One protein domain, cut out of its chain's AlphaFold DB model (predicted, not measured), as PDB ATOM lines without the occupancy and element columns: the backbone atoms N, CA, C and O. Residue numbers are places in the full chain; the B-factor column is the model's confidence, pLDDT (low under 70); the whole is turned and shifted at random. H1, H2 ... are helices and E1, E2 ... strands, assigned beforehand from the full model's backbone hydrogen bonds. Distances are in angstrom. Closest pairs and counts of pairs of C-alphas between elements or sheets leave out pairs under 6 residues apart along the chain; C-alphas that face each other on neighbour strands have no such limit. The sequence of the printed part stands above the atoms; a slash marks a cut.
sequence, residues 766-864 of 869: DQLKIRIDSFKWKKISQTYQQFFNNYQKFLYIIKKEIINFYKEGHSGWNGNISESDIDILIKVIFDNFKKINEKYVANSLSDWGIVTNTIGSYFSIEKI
ATOM      1  N   ASP A 766     230.737 265.130 207.530       75.44
ATOM      2  CA  ASP A 766     229.291 264.852 207.636       75.44
ATOM      3  C   ASP A 766     228.519 266.164 207.873       75.44
ATOM      4  O   ASP A 766     229.019 267.087 208.532       75.44
ATOM      5  N   GLN A 767     227.297 266.271 207.347       78.62
ATOM      6  CA  GLN A 767     226.500 267.487 207.496       78.62
ATOM      7  C   GLN A 767     225.639 267.420 208.752       78.62
ATOM      8  O   GLN A 767     224.861 266.491 208.949       78.62
ATOM      9  N   LEU A 768     225.735 268.451 209.578       82.69
ATOM     10  CA  LEU A 768     224.889 268.671 210.739       82.69
ATOM     11  C   LEU A 768     223.811 269.680 210.379       82.69
ATOM     12  O   LEU A 768     224.109 270.770 209.883       82.69
ATOM     13  N   LYS A 769     222.556 269.314 210.624       85.12
ATOM     14  CA  LYS A 769     221.385 270.093 210.240       85.12
ATOM     15  C   LYS A 769     220.424 270.274 211.400       85.12
ATOM     16  O   LYS A 769     220.208 269.380 212.215       85.12
ATOM     17  N   ILE A 770     219.780 271.432 211.426       85.75
ATOM     18  CA  ILE A 770     218.634 271.687 212.294       85.75
ATOM     19  C   ILE A 770     217.568 272.467 211.544       85.75
ATOM     20  O   ILE A 770     217.835 273.506 210.938       85.75
ATOM     21  N   ARG A 771     216.333 271.970 211.629       84.00
ATOM     22  CA  ARG A 771     215.147 272.697 211.183       84.00
ATOM     23  C   ARG A 771     214.722 273.693 212.253       84.00
ATOM     24  O   ARG A 771     214.430 273.305 213.389       84.00
ATOM     25  N   ILE A 772     214.653 274.954 211.850       83.38
ATOM     26  CA  ILE A 772     214.233 276.091 212.656       83.38
ATOM     27  C   ILE A 772     212.896 276.604 212.126       83.38
ATOM     28  O   ILE A 772     212.819 277.269 211.090       83.38
ATOM     29  N   ASP A 773     211.853 276.285 212.882       82.38
ATOM     30  CA  ASP A 773     210.529 276.891 212.773       82.38
ATOM     31  C   ASP A 773     210.442 278.180 213.618       82.38
ATOM     32  O   ASP A 773     211.395 278.583 214.299       82.38
ATOM     33  N   SER A 774     209.289 278.849 213.570       78.25
ATOM     34  CA  SER A 774     209.077 280.145 214.233       78.25
ATOM     35  C   SER A 774     209.100 280.057 215.751       78.25
ATOM     36  O   SER A 774     209.513 281.010 216.418       78.25
ATOM     37  N   PHE A 775     208.732 278.904 216.307       80.88
ATOM     38  CA  PHE A 775     208.766 278.653 217.738       80.88
ATOM     39  C   PHE A 775     210.206 278.459 218.226       80.88
ATOM     40  O   PHE A 775     210.648 279.153 219.146       80.88
ATOM     41  N   LYS A 776     210.971 277.593 217.553       85.50
ATOM     42  CA  LYS A 776     212.392 277.362 217.834       85.50
ATOM     43  C   LYS A 776     213.196 278.640 217.665       85.50
ATOM     44  O   LYS A 776     213.978 278.970 218.550       85.50
ATOM     45  N   TRP A 777     212.972 279.407 216.595       88.19
ATOM     46  CA  TRP A 777     213.686 280.671 216.404       88.19
ATOM     47  C   TRP A 777     213.388 281.682 217.509       88.19
ATOM     48  O   TRP A 777     214.309 282.301 218.040       88.19
ATOM     49  N   LYS A 778     212.117 281.829 217.905       84.94
ATOM     50  CA  LYS A 778     211.737 282.713 219.014       84.94
ATOM     51  C   LYS A 778     212.466 282.322 220.300       84.94
ATOM     52  O   LYS A 778     212.982 283.205 220.984       84.94
ATOM     53  N   LYS A 779     212.567 281.022 220.591       86.69
ATOM     54  CA  LYS A 779     213.304 280.515 221.752       86.69
ATOM     55  C   LYS A 779     214.806 280.797 221.649       86.69
ATOM     56  O   LYS A 779     215.363 281.370 222.578       86.69
ATOM     57  N   ILE A 780     215.438 280.491 220.510       89.69
ATOM     58  CA  ILE A 780     216.861 280.791 220.252       89.69
ATOM     59  C   ILE A 780     217.135 282.284 220.444       89.69
ATOM     60  O   ILE A 780     218.088 282.653 221.120       89.69
ATOM     61  N   SER A 781     216.276 283.140 219.891       87.62
ATOM     62  CA  SER A 781     216.418 284.593 219.954       87.62
ATOM     63  C   SER A 781     216.286 285.140 221.375       87.62
ATOM     64  O   SER A 781     217.133 285.917 221.811       87.62
ATOM     65  N   GLN A 782     215.296 284.675 222.140       89.69
ATOM     66  CA  GLN A 782     215.131 285.057 223.546       89.69
ATOM     67  C   GLN A 782     216.313 284.600 224.408       89.69
ATOM     68  O   GLN A 782     216.855 285.390 225.180       89.69
ATOM     69  N   THR A 783     216.750 283.349 224.250       87.75
ATOM     70  CA  THR A 783     217.892 282.798 224.990       87.75
ATOM     71  C   THR A 783     219.188 283.518 224.617       87.75
ATOM     72  O   THR A 783     219.993 283.817 225.496       87.75
ATOM     73  N   TYR A 784     219.383 283.866 223.341       89.50
ATOM     74  CA  TYR A 784     220.537 284.649 222.900       89.50
ATOM     75  C   TYR A 784     220.527 286.050 223.518       89.50
ATOM     76  O   TYR A 784     221.521 286.460 224.101       89.50
ATOM     77  N   GLN A 785     219.399 286.764 223.479       88.81
ATOM     78  CA  GLN A 785     219.283 288.094 224.092       88.81
ATOM     79  C   GLN A 785     219.589 288.082 225.597       88.81
ATOM     80  O   GLN A 785     220.209 289.014 226.100       88.81
ATOM     81  N   GLN A 786     219.195 287.022 226.311       85.44
ATOM     82  CA  GLN A 786     219.462 286.879 227.745       85.44
ATOM     83  C   GLN A 786     220.901 286.444 228.063       85.44
ATOM     84  O   GLN A 786     221.436 286.831 229.102       85.44
ATOM     85  N   PHE A 787     221.537 285.646 227.198       89.31
ATOM     86  CA  PHE A 787     222.818 284.986 227.487       89.31
ATOM     87  C   PHE A 787     223.899 285.208 226.417       89.31
ATOM     88  O   PHE A 787     224.818 284.399 226.302       89.31
ATOM     89  N   PHE A 788     223.860 286.320 225.674       85.56
ATOM     90  CA  PHE A 788     224.853 286.622 224.629       85.56
ATOM     91  C   PHE A 788     226.299 286.718 225.158       85.56
ATOM     92  O   PHE A 788     227.241 286.476 224.415       85.56
ATOM     93  N   ASN A 789     226.485 287.019 226.450       82.56
ATOM     94  CA  ASN A 789     227.797 287.046 227.114       82.56
ATOM     95  C   ASN A 789     228.176 285.720 227.803       82.56
ATOM     96  O   ASN A 789     229.241 285.623 228.413       82.56
ATOM     97  N   ASN A 790     227.305 284.707 227.769       85.81
ATOM     98  CA  ASN A 790     227.504 283.434 228.456       85.81
ATOM     99  C   ASN A 790     227.081 282.260 227.563       85.81
ATOM    100  O   ASN A 790     225.997 281.691 227.711       85.81
ATOM    101  N   TYR A 791     227.985 281.884 226.655       88.06
ATOM    102  CA  TYR A 791     227.781 280.781 225.717       88.06
ATOM    103  C   TYR A 791     227.443 279.456 226.414       88.06
ATOM    104  O   TYR A 791     226.552 278.754 225.955       88.06
ATOM    105  N   GLN A 792     228.072 279.131 227.550       86.19
ATOM    106  CA  GLN A 792     227.803 277.872 228.262       86.19
ATOM    107  C   GLN A 792     226.351 277.783 228.748       86.19
ATOM    108  O   GLN A 792     225.703 276.742 228.637       86.19
ATOM    109  N   LYS A 793     225.795 278.903 229.228       82.88
ATOM    110  CA  LYS A 793     224.392 278.973 229.648       82.88
ATOM    111  C   LYS A 793     223.429 278.969 228.458       82.88
ATOM    112  O   LYS A 793     222.391 278.316 228.534       82.88
ATOM    113  N   PHE A 794     223.785 279.634 227.357       89.75
ATOM    114  CA  PHE A 794     223.050 279.537 226.093       89.75
ATOM    115  C   PHE A 794     223.006 278.085 225.594       89.75
ATOM    116  O   PHE A 794     221.925 277.556 225.352       89.75
ATOM    117  N   LEU A 795     224.159 277.419 225.526       88.69
ATOM    118  CA  LEU A 795     224.315 276.038 225.082       88.69
ATOM    119  C   LEU A 795     223.434 275.078 225.887       88.69
ATOM    120  O   LEU A 795     222.659 274.323 225.304       88.69
ATOM    121  N   TYR A 796     223.496 275.165 227.218       88.19
ATOM    122  CA  TYR A 796     222.689 274.345 228.119       88.19
ATOM    123  C   TYR A 796     221.178 274.505 227.872       88.19
ATOM    124  O   TYR A 796     220.453 273.515 227.773       88.19
ATOM    125  N   ILE A 797     220.694 275.745 227.737       82.81
ATOM    126  CA  ILE A 797     219.265 276.022 227.530       82.81
ATOM    127  C   ILE A 797     218.817 275.550 226.145       82.81
ATOM    128  O   ILE A 797     217.778 274.906 226.026       82.81
ATOM    129  N   ILE A 798     219.609 275.811 225.103       90.06
ATOM    130  CA  ILE A 798     219.279 275.393 223.736       90.06
ATOM    131  C   ILE A 798     219.267 273.867 223.602       90.06
ATOM    132  O   ILE A 798     218.326 273.338 223.016       90.06
ATOM    133  N   LYS A 799     220.235 273.152 224.195       87.50
ATOM    134  CA  LYS A 799     220.238 271.678 224.234       87.50
ATOM    135  C   LYS A 799     218.982 271.107 224.888       87.50
ATOM    136  O   LYS A 799     218.459 270.096 224.435       87.50
ATOM    137  N   LYS A 800     218.517 271.740 225.966       84.75
ATOM    138  CA  LYS A 800     217.351 271.279 226.726       84.75
ATOM    139  C   LYS A 800     216.032 271.550 226.005       84.75
ATOM    140  O   LYS A 800     215.100 270.763 226.117       84.75
ATOM    141  N   GLU A 801     215.924 272.686 225.323       80.38
ATOM    142  CA  GLU A 801     214.646 273.182 224.801       80.38
ATOM    143  C   GLU A 801     214.438 272.934 223.308       80.38
ATOM    144  O   GLU A 801     213.313 273.043 222.817       80.38
ATOM    145  N   ILE A 802     215.501 272.608 222.574       82.69
ATOM    146  CA  ILE A 802     215.435 272.346 221.141       82.69
ATOM    147  C   ILE A 802     215.740 270.882 220.881       82.69
ATOM    148  O   ILE A 802     216.785 270.365 221.249       82.69
ATOM    149  N   ILE A 803     214.809 270.225 220.197       72.44
ATOM    150  CA  ILE A 803     214.924 268.833 219.761       72.44
ATOM    151  C   ILE A 803     214.960 268.756 218.226       72.44
ATOM    152  O   ILE A 803     214.618 269.723 217.527       72.44
ATOM    153  N   ASN A 804     215.325 267.582 217.704       74.62
ATOM    154  CA  ASN A 804     215.436 267.258 216.272       74.62
ATOM    155  C   ASN A 804     216.674 267.858 215.586       74.62
ATOM    156  O   ASN A 804     216.591 268.387 214.475       74.62
ATOM    157  N   PHE A 805     217.819 267.773 216.260       80.62
ATOM    158  CA  PHE A 805     219.117 267.888 215.605       80.62
ATOM    159  C   PHE A 805     219.351 266.656 214.731       80.62
ATOM    160  O   PHE A 805     219.018 265.538 215.126       80.62
ATOM    161  N   TYR A 806     219.903 266.859 213.543       77.00
ATOM    162  CA  TYR A 806     220.039 265.811 212.548       77.00
ATOM    163  C   TYR A 806     221.445 265.790 211.955       77.00
ATOM    164  O   TYR A 806     222.076 266.833 211.789       77.00
ATOM    165  N   LYS A 807     221.932 264.592 211.640       79.56
ATOM    166  CA  LYS A 807     223.210 264.371 210.971       79.56
ATOM    167  C   LYS A 807     222.959 263.590 209.686       79.56
ATOM    168  O   LYS A 807     222.456 262.470 209.725       79.56
ATOM    169  N   GLU A 808     223.320 264.180 208.554       73.38
ATOM    170  CA  GLU A 808     223.353 263.502 207.261       73.38
ATOM    171  C   GLU A 808     224.758 262.966 207.032       73.38
ATOM    172  O   GLU A 808     225.716 263.735 206.904       73.38
ATOM    173  N   GLY A 809     224.870 261.640 206.969       63.06
ATOM    174  CA  GLY A 809     226.089 261.006 206.501       63.06
ATOM    175  C   GLY A 809     226.295 261.254 205.007       63.06
ATOM    176  O   GLY A 809     225.343 261.472 204.254       63.06
ATOM    177  N   HIS A 810     227.537 261.141 204.540       58.81
ATOM    178  CA  HIS A 810     227.925 261.311 203.125       58.81
ATOM    179  C   HIS A 810     227.170 260.448 202.105       58.81
ATOM    180  O   HIS A 810     227.216 260.710 200.902       58.81
ATOM    181  N   SER A 811     226.486 259.408 202.573       51.94
ATOM    182  CA  SER A 811     225.648 258.513 201.782       51.94
ATOM    183  C   SER A 811     224.208 259.020 201.589       51.94
ATOM    184  O   SER A 811     223.453 258.380 200.862       51.94
ATOM    185  N   GLY A 812     223.824 260.144 202.211       50.06
ATOM    186  CA  GLY A 812     222.448 260.655 202.229       50.06
ATOM    187  C   GLY A 812     221.533 259.942 203.233       50.06
ATOM    188  O   GLY A 812     220.316 260.059 203.131       50.06
ATOM    189  N   TRP A 813     222.105 259.190 204.179       37.62
ATOM    190  CA  TRP A 813     221.379 258.459 205.222       37.62
ATOM    191  C   TRP A 813     221.562 259.105 206.600       37.62
ATOM    192  O   TRP A 813     222.568 259.774 206.853       37.62
ATOM    193  N   ASN A 814     220.600 258.861 207.499       56.78
ATOM    194  CA  ASN A 814     220.621 259.322 208.891       56.78
ATOM    195  C   ASN A 814     221.865 258.779 209.613       56.78
ATOM    196  O   ASN A 814     221.930 257.593 209.934       56.78
ATOM    197  N   GLY A 815     222.840 259.643 209.881       61.94
ATOM    198  CA  GLY A 815     223.931 259.343 210.799       61.94
ATOM    199  C   GLY A 815     223.466 259.512 212.244       61.94
ATOM    200  O   GLY A 815     222.667 260.401 212.543       61.94
ATOM    201  N   ASN A 816     223.983 258.686 213.157       70.38
ATOM    202  CA  ASN A 816     223.778 258.918 214.587       70.38
ATOM    203  C   ASN A 816     224.439 260.241 214.979       70.38
ATOM    204  O   ASN A 816     225.642 260.425 214.778       70.38
ATOM    205  N   ILE A 817     223.645 261.155 215.529       81.31
ATOM    206  CA  ILE A 817     224.127 262.446 216.002       81.31
ATOM    207  C   ILE A 817     224.714 262.304 217.407       81.31
ATOM    208  O   ILE A 817     224.068 261.764 218.306       81.31
ATOM    209  N   SER A 818     225.953 262.754 217.598       84.12
ATOM    210  CA  SER A 818     226.593 262.776 218.912       84.12
ATOM    211  C   SER A 818     226.307 264.080 219.658       84.12
ATOM    212  O   SER A 818     225.928 265.089 219.063       84.12
ATOM    213  N   GLU A 819     226.530 264.095 220.970       81.94
ATOM    214  CA  GLU A 819     226.390 265.325 221.756       81.94
ATOM    215  C   GLU A 819     227.364 266.425 221.291       81.94
ATOM    216  O   GLU A 819     226.973 267.584 221.175       81.94
ATOM    217  N   SER A 820     228.587 266.037 220.911       85.56
ATOM    218  CA  SER A 820     229.580 266.948 220.328       85.56
ATOM    219  C   SER A 820     229.106 267.559 219.007       85.56
ATOM    220  O   SER A 820     229.403 268.716 218.721       85.56
ATOM    221  N   ASP A 821     228.365 266.810 218.189       84.19
ATOM    222  CA  ASP A 821     227.801 267.334 216.942       84.19
ATOM    223  C   ASP A 821     226.738 268.410 217.233       84.19
ATOM    224  O   ASP A 821     226.702 269.469 216.601       84.19
ATOM    225  N   ILE A 822     225.893 268.173 218.240       84.75
ATOM    226  CA  ILE A 822     224.892 269.144 218.701       84.75
ATOM    227  C   ILE A 822     225.585 270.415 219.216       84.75
ATOM    228  O   ILE A 822     225.170 271.519 218.860       84.75
ATOM    229  N   ASP A 823     226.667 270.272 219.985       88.38
ATOM    230  CA  ASP A 823     227.475 271.393 220.482       88.38
ATOM    231  C   ASP A 823     228.019 272.269 219.355       88.38
ATOM    232  O   ASP A 823     227.876 273.495 219.387       88.38
ATOM    233  N   ILE A 824     228.587 271.640 218.328       86.38
ATOM    234  CA  ILE A 824     229.151 272.325 217.164       86.38
ATOM    235  C   ILE A 824     228.066 273.092 216.410       86.38
ATOM    236  O   ILE A 824     228.256 274.265 216.082       86.38
ATOM    237  N   LEU A 825     226.901 272.484 216.184       86.81
ATOM    238  CA  LEU A 825     225.798 273.163 215.506       86.81
ATOM    239  C   LEU A 825     225.256 274.340 216.332       86.81
ATOM    240  O   LEU A 825     225.035 275.417 215.778       86.81
ATOM    241  N   ILE A 826     225.089 274.186 217.650       90.06
ATOM    242  CA  ILE A 826     224.640 275.278 218.530       90.06
ATOM    243  C   ILE A 826     225.677 276.405 218.579       90.06
ATOM    244  O   ILE A 826     225.302 277.580 218.569       90.06
ATOM    245  N   LYS A 827     226.974 276.075 218.580       90.44
ATOM    246  CA  LYS A 827     228.059 277.060 218.484       90.44
ATOM    247  C   LYS A 827     227.957 277.878 217.200       90.44
ATOM    248  O   LYS A 827     227.948 279.102 217.254       90.44
ATOM    249  N   VAL A 828     227.772 277.213 216.060       89.75
ATOM    250  CA  VAL A 828     227.607 277.883 214.761       89.75
ATOM    251  C   VAL A 828     226.381 278.802 214.755       89.75
ATOM    252  O   VAL A 828     226.458 279.906 214.213       89.75
ATOM    253  N   ILE A 829     225.274 278.402 215.393       89.75
ATOM    254  CA  ILE A 829     224.082 279.251 215.567       89.75
ATOM    255  C   ILE A 829     224.398 280.491 216.406       89.75
ATOM    256  O   ILE A 829     223.971 281.588 216.048       89.75
ATOM    257  N   PHE A 830     225.129 280.326 217.507       90.25
ATOM    258  CA  PHE A 830     225.506 281.415 218.403       90.25
ATOM    259  C   PHE A 830     226.430 282.426 217.710       90.25
ATOM    260  O   PHE A 830     226.138 283.623 217.699       90.25
ATOM    261  N   ASP A 831     227.485 281.939 217.054       91.38
ATOM    262  CA  ASP A 831     228.488 282.765 216.374       91.38
ATOM    263  C   ASP A 831     227.895 283.509 215.165       91.38
ATOM    264  O   ASP A 831     228.288 284.632 214.851       91.38
ATOM    265  N   ASN A 832     226.892 282.918 214.500       91.19
ATOM    266  CA  ASN A 832     226.237 283.491 213.320       91.19
ATOM    267  C   ASN A 832     224.845 284.077 213.609       91.19
ATOM    268  O   ASN A 832     224.094 284.365 212.668       91.19
ATOM    269  N   PHE A 833     224.493 284.298 214.880       90.69
ATOM    270  CA  PHE A 833     223.139 284.676 215.293       90.69
ATOM    271  C   PHE A 833     222.595 285.892 214.531       90.69
ATOM    272  O   PHE A 833     221.476 285.850 214.024       90.69
ATOM    273  N   LYS A 834     223.400 286.954 214.372       88.12
ATOM    274  CA  LYS A 834     222.995 288.179 213.657       88.12
ATOM    275  C   LYS A 834     222.571 287.891 212.210       88.12
ATOM    276  O   LYS A 834     221.509 288.334 211.782       88.12
ATOM    277  N   LYS A 835     223.364 287.092 211.490       86.31
ATOM    278  CA  LYS A 835     223.118 286.714 210.089       86.31
ATOM    279  C   LYS A 835     221.882 285.820 209.949       86.31
ATOM    280  O   LYS A 835     221.140 285.942 208.974       86.31
ATOM    281  N   ILE A 836     221.639 284.941 210.923       86.38
ATOM    282  CA  ILE A 836     220.426 284.112 210.975       86.38
ATOM    283  C   ILE A 836     219.201 284.990 211.263       86.38
ATOM    284  O   ILE A 836     218.188 284.872 210.574       86.38
ATOM    285  N   ASN A 837     219.312 285.923 212.212       86.88
ATOM    286  CA  ASN A 837     218.231 286.826 212.603       86.88
ATOM    287  C   ASN A 837     217.783 287.732 211.455       86.88
ATOM    288  O   ASN A 837     216.588 287.855 211.208       86.88
ATOM    289  N   GLU A 838     218.724 288.310 210.706       84.62
ATOM    290  CA  GLU A 838     218.422 289.130 209.527       84.62
ATOM    291  C   GLU A 838     217.616 288.347 208.476       84.62
ATOM    292  O   GLU A 838     216.636 288.861 207.933       84.62
ATOM    293  N   LYS A 839     217.961 287.073 208.235       79.44
ATOM    294  CA  LYS A 839     217.202 286.205 207.320       79.44
ATOM    295  C   LYS A 839     215.822 285.828 207.855       79.44
ATOM    296  O   LYS A 839     214.867 285.801 207.079       79.44
ATOM    297  N   TYR A 840     215.711 285.543 209.150       78.62
ATOM    298  CA  TYR A 840     214.450 285.126 209.759       78.62
ATOM    299  C   TYR A 840     213.443 286.281 209.847       78.62
ATOM    300  O   TYR A 840     212.266 286.102 209.544       78.62
ATOM    301  N   VAL A 841     213.904 287.493 210.183       76.31
ATOM    302  CA  VAL A 841     213.076 288.714 210.209       76.31
ATOM    303  C   VAL A 841     212.551 289.057 208.812       76.31
ATOM    304  O   VAL A 841     211.406 289.482 208.679       76.31
ATOM    305  N   ALA A 842     213.341 288.816 207.761       68.12
ATOM    306  CA  ALA A 842     212.921 289.058 206.383       68.12
ATOM    307  C   ALA A 842     211.865 288.060 205.859       68.12
ATOM    308  O   ALA A 842     211.185 288.371 204.885       68.12
ATOM    309  N   ASN A 843     211.730 286.868 206.456       65.44
ATOM    310  CA  ASN A 843     210.834 285.799 205.989       65.44
ATOM    311  C   ASN A 843     210.398 284.866 207.141       65.44
ATOM    312  O   ASN A 843     210.745 283.682 207.175       65.44
ATOM    313  N   SER A 844     209.598 285.397 208.068       59.69
ATOM    314  CA  SER A 844     209.177 284.723 209.311       59.69
ATOM    315  C   SER A 844     208.176 283.569 209.138       59.69
ATOM    316  O   SER A 844     207.876 282.873 210.105       59.69
ATOM    317  N   LEU A 845     207.652 283.362 207.923       56.78
ATOM    318  CA  LEU A 845     206.657 282.328 207.589       56.78
ATOM    319  C   LEU A 845     207.260 281.078 206.919       56.78
ATOM    320  O   LEU A 845     206.517 280.193 206.504       56.78
ATOM    321  N   SER A 846     208.582 281.017 206.731       62.72
ATOM    322  CA  SER A 846     209.262 279.878 206.092       62.72
ATOM    323  C   SER A 846     210.084 279.085 207.104       62.72
ATOM    324  O   SER A 846     210.752 279.677 207.947       62.72
ATOM    325  N   ASP A 847     210.083 277.757 206.974       70.12
ATOM    326  CA  ASP A 847     210.994 276.898 207.727       70.12
ATOM    327  C   ASP A 847     212.392 276.942 207.111       70.12
ATOM    328  O   ASP A 847     212.578 276.756 205.901       70.12
ATOM    329  N   TRP A 848     213.381 277.175 207.967       77.56
ATOM    330  CA  TRP A 848     214.777 277.298 207.570       77.56
ATOM    331  C   TRP A 848     215.590 276.138 208.138       77.56
ATOM    332  O   TRP A 848     215.404 275.733 209.282       77.56
ATOM    333  N   GLY A 849     216.495 275.596 207.333       81.75
ATOM    334  CA  GLY A 849     217.518 274.654 207.763       81.75
ATOM    335  C   GLY A 849     218.818 275.399 208.017       81.75
ATOM    336  O   GLY A 849     219.285 276.124 207.139       81.75
ATOM    337  N   ILE A 850     219.410 275.231 209.196       84.75
ATOM    338  CA  ILE A 850     220.809 275.608 209.419       84.75
ATOM    339  C   ILE A 850     221.663 274.378 209.187       84.75
ATOM    340  O   ILE A 850     221.386 273.332 209.770       84.75
ATOM    341  N   VAL A 851     222.682 274.529 208.344       82.62
ATOM    342  CA  VAL A 851     223.582 273.450 207.940       82.62
ATOM    343  C   VAL A 851     225.024 273.847 208.239       82.62
ATOM    344  O   VAL A 851     225.478 274.913 207.821       82.62
ATOM    345  N   THR A 852     225.741 272.973 208.939       81.31
ATOM    346  CA  THR A 852     227.195 273.031 209.157       81.31
ATOM    347  C   THR A 852     227.802 271.655 208.901       81.31
ATOM    348  O   THR A 852     227.086 270.684 208.684       81.31
ATOM    349  N   ASN A 853     229.123 271.557 208.915       81.00
ATOM    350  CA  ASN A 853     229.819 270.281 208.981       81.00
ATOM    351  C   ASN A 853     230.205 269.899 210.427       81.00
ATOM    352  O   ASN A 853     230.129 270.737 211.330       81.00
ATOM    353  N   THR A 854     230.658 268.659 210.644       78.06
ATOM    354  CA  THR A 854     231.071 268.125 211.964       78.06
ATOM    355  C   THR A 854     232.286 268.794 212.606       78.06
ATOM    356  O   THR A 854     232.643 268.434 213.719       78.06
ATOM    357  N   ILE A 855     232.913 269.772 211.948       76.31
ATOM    358  CA  ILE A 855     234.009 270.574 212.516       76.31
ATOM    359  C   ILE A 855     233.658 272.067 212.651       76.31
ATOM    360  O   ILE A 855     234.489 272.856 213.091       76.31
ATOM    361  N   GLY A 856     232.442 272.482 212.275       72.00
ATOM    362  CA  GLY A 856     231.971 273.866 212.413       72.00
ATOM    363  C   GLY A 856     232.584 274.880 211.437       72.00
ATOM    364  O   GLY A 856     232.380 276.080 211.608       72.00
ATOM    365  N   SER A 857     233.335 274.438 210.423       74.38
ATOM    366  CA  SER A 857     234.045 275.318 209.478       74.38
ATOM    367  C   SER A 857     233.186 275.799 208.302       74.38
ATOM    368  O   SER A 857     233.618 276.642 207.516       74.38
ATOM    369  N   TYR A 858     231.962 275.283 208.177       77.12
ATOM    370  CA  TYR A 858     231.010 275.624 207.121       77.12
ATOM    371  C   TYR A 858     229.676 276.086 207.712       77.12
ATOM    372  O   TYR A 858     229.197 275.504 208.671       77.12
ATOM    373  N   PHE A 859     229.035 277.094 207.118       83.81
ATOM    374  CA  PHE A 859     227.717 277.562 207.555       83.81
ATOM    375  C   PHE A 859     226.842 277.970 206.366       83.81
ATOM    376  O   PHE A 859     227.210 278.847 205.577       83.81
ATOM    377  N   SER A 860     225.648 277.382 206.284       81.62
ATOM    378  CA  SER A 860     224.619 277.717 205.300       81.62
ATOM    379  C   SER A 860     223.226 277.790 205.929       81.62
ATOM    380  O   SER A 860     222.930 277.125 206.921       81.62
ATOM    381  N   ILE A 861     222.367 278.617 205.325       83.81
ATOM    382  CA  ILE A 861     220.944 278.738 205.662       83.81
ATOM    383  C   ILE A 861     220.143 278.327 204.426       83.81
ATOM    384  O   ILE A 861     220.133 279.049 203.422       83.81
ATOM    385  N   GLU A 862     219.451 277.199 204.522       82.75
ATOM    386  CA  GLU A 862     218.695 276.570 203.442       82.75
ATOM    387  C   GLU A 862     217.189 276.742 203.657       82.75
ATOM    388  O   GLU A 862     216.701 276.727 204.787       82.75
ATOM    389  N   LYS A 863     216.424 276.915 202.575       74.25
ATOM    390  CA  LYS A 863     214.959 276.958 202.647       74.25
ATOM    391  C   LYS A 863     214.424 275.535 202.538       74.25
ATOM    392  O   LYS A 863     214.645 274.886 201.516       74.25
ATOM    393  N   ILE A 864     213.707 275.058 203.551       65.94
ATOM    394  CA  ILE A 864     213.180 273.691 203.542       65.94
ATOM    395  C   ILE A 864     211.891 273.678 202.709       65.94
ATOM    396  O   ILE A 864     210.876 274.260 203.083       65.94
TER     397      ILE A 864
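AT A GLANCE: This is residues 766 to 864 of the 869 residues of an uncharacterized protein of Spiroplasma sp. NBRC 100390 (UniProt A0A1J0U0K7). A strongly twisted sheet of four strands has helices packed over one face, its other face bare: H3 crosses over E2, E1 and E3, and the hairpin of H1 and H2 packs on H3 through H2. H4 sits by the sheet near H1, and beyond the edge strand E2 the link to H3 folds back. The printed part has 99 residues, with four named helices and four named strands in the order E1 H1 H2 E2 H3 H4 E3 E4; the sheet's order is E2 - E1 - E3 - E4, antiparallel throughout, and the class is mixed. It is compact, with a radius of gyration of the C-alphas of 12.7 A and spans of 37 by 29 by 22 A.

HOW THE PARTS SIT: E1, residues 767 to 772, is an inner strand, antiparallel to E2, residues 805 to 808, with N 769 and O 806 2.8 A apart, within hydrogen-bond range. On its other side E1 is antiparallel to E3, residues 848 to 853, with N 770 and O 850 at 3.0 A. E3 and E4, residues 859 to 863, form a hairpin, with N 849 and O 862 at 2.8 A. H3, residues 819 to 831, is on the sheet at a height of 9.1 A; it runs across the strands, only just, at 61 degrees to E1 on the local plane. The closest C-alphas of H3 and E3 are those of Leu 825 and Thr 852, 6.5 A apart. H2, residues 791 to 801, is not on the sheet but touches H3 at a steep tilt of 63 degrees, with the C-alphas of Leu 795 and Ile 826 closest at 6.6 A. H1, residues 774 to 787, and H2 form a helical hairpin at a shallow tilt of 29 degrees; the C-alphas of Phe 787 and Phe 794 are closest, at 5.6 A. H1 only grazes the sheet with residues 774 to 780. H4, residues 833 to 842, is on the sheet and near H1, with the C-alphas of Ser 781 and Asn 837 closest at 7.9 A; H2 and H4 are apart. In H1, H2, H3 and H4 every O i to N i+4 pair is within hydrogen-bond range.

IN THESE COORDINATES: E1 begins at C-alpha 767, (226.500, 267.487, 207.496), and measures 15.8 A. H1 measures 19.7 A, H2 15.2 A, E2 10.3 A and H3 18.4 A, from C-alpha 819 at (226.390, 265.325, 221.756). H4 measures 14.2 A, E3 16.7 A and E4 13.7 A, ending at C-alpha 863, (214.959, 276.958, 202.647).

THE WHOLE: The C-alphas of Gln 786 and Ser 811 are the two farthest apart, 38.9 A. The printed part has no cut and no long link. Mean pLDDT of the printed part is 80.2; residues 809 to 815, 842 to 846 and 864 are under 70.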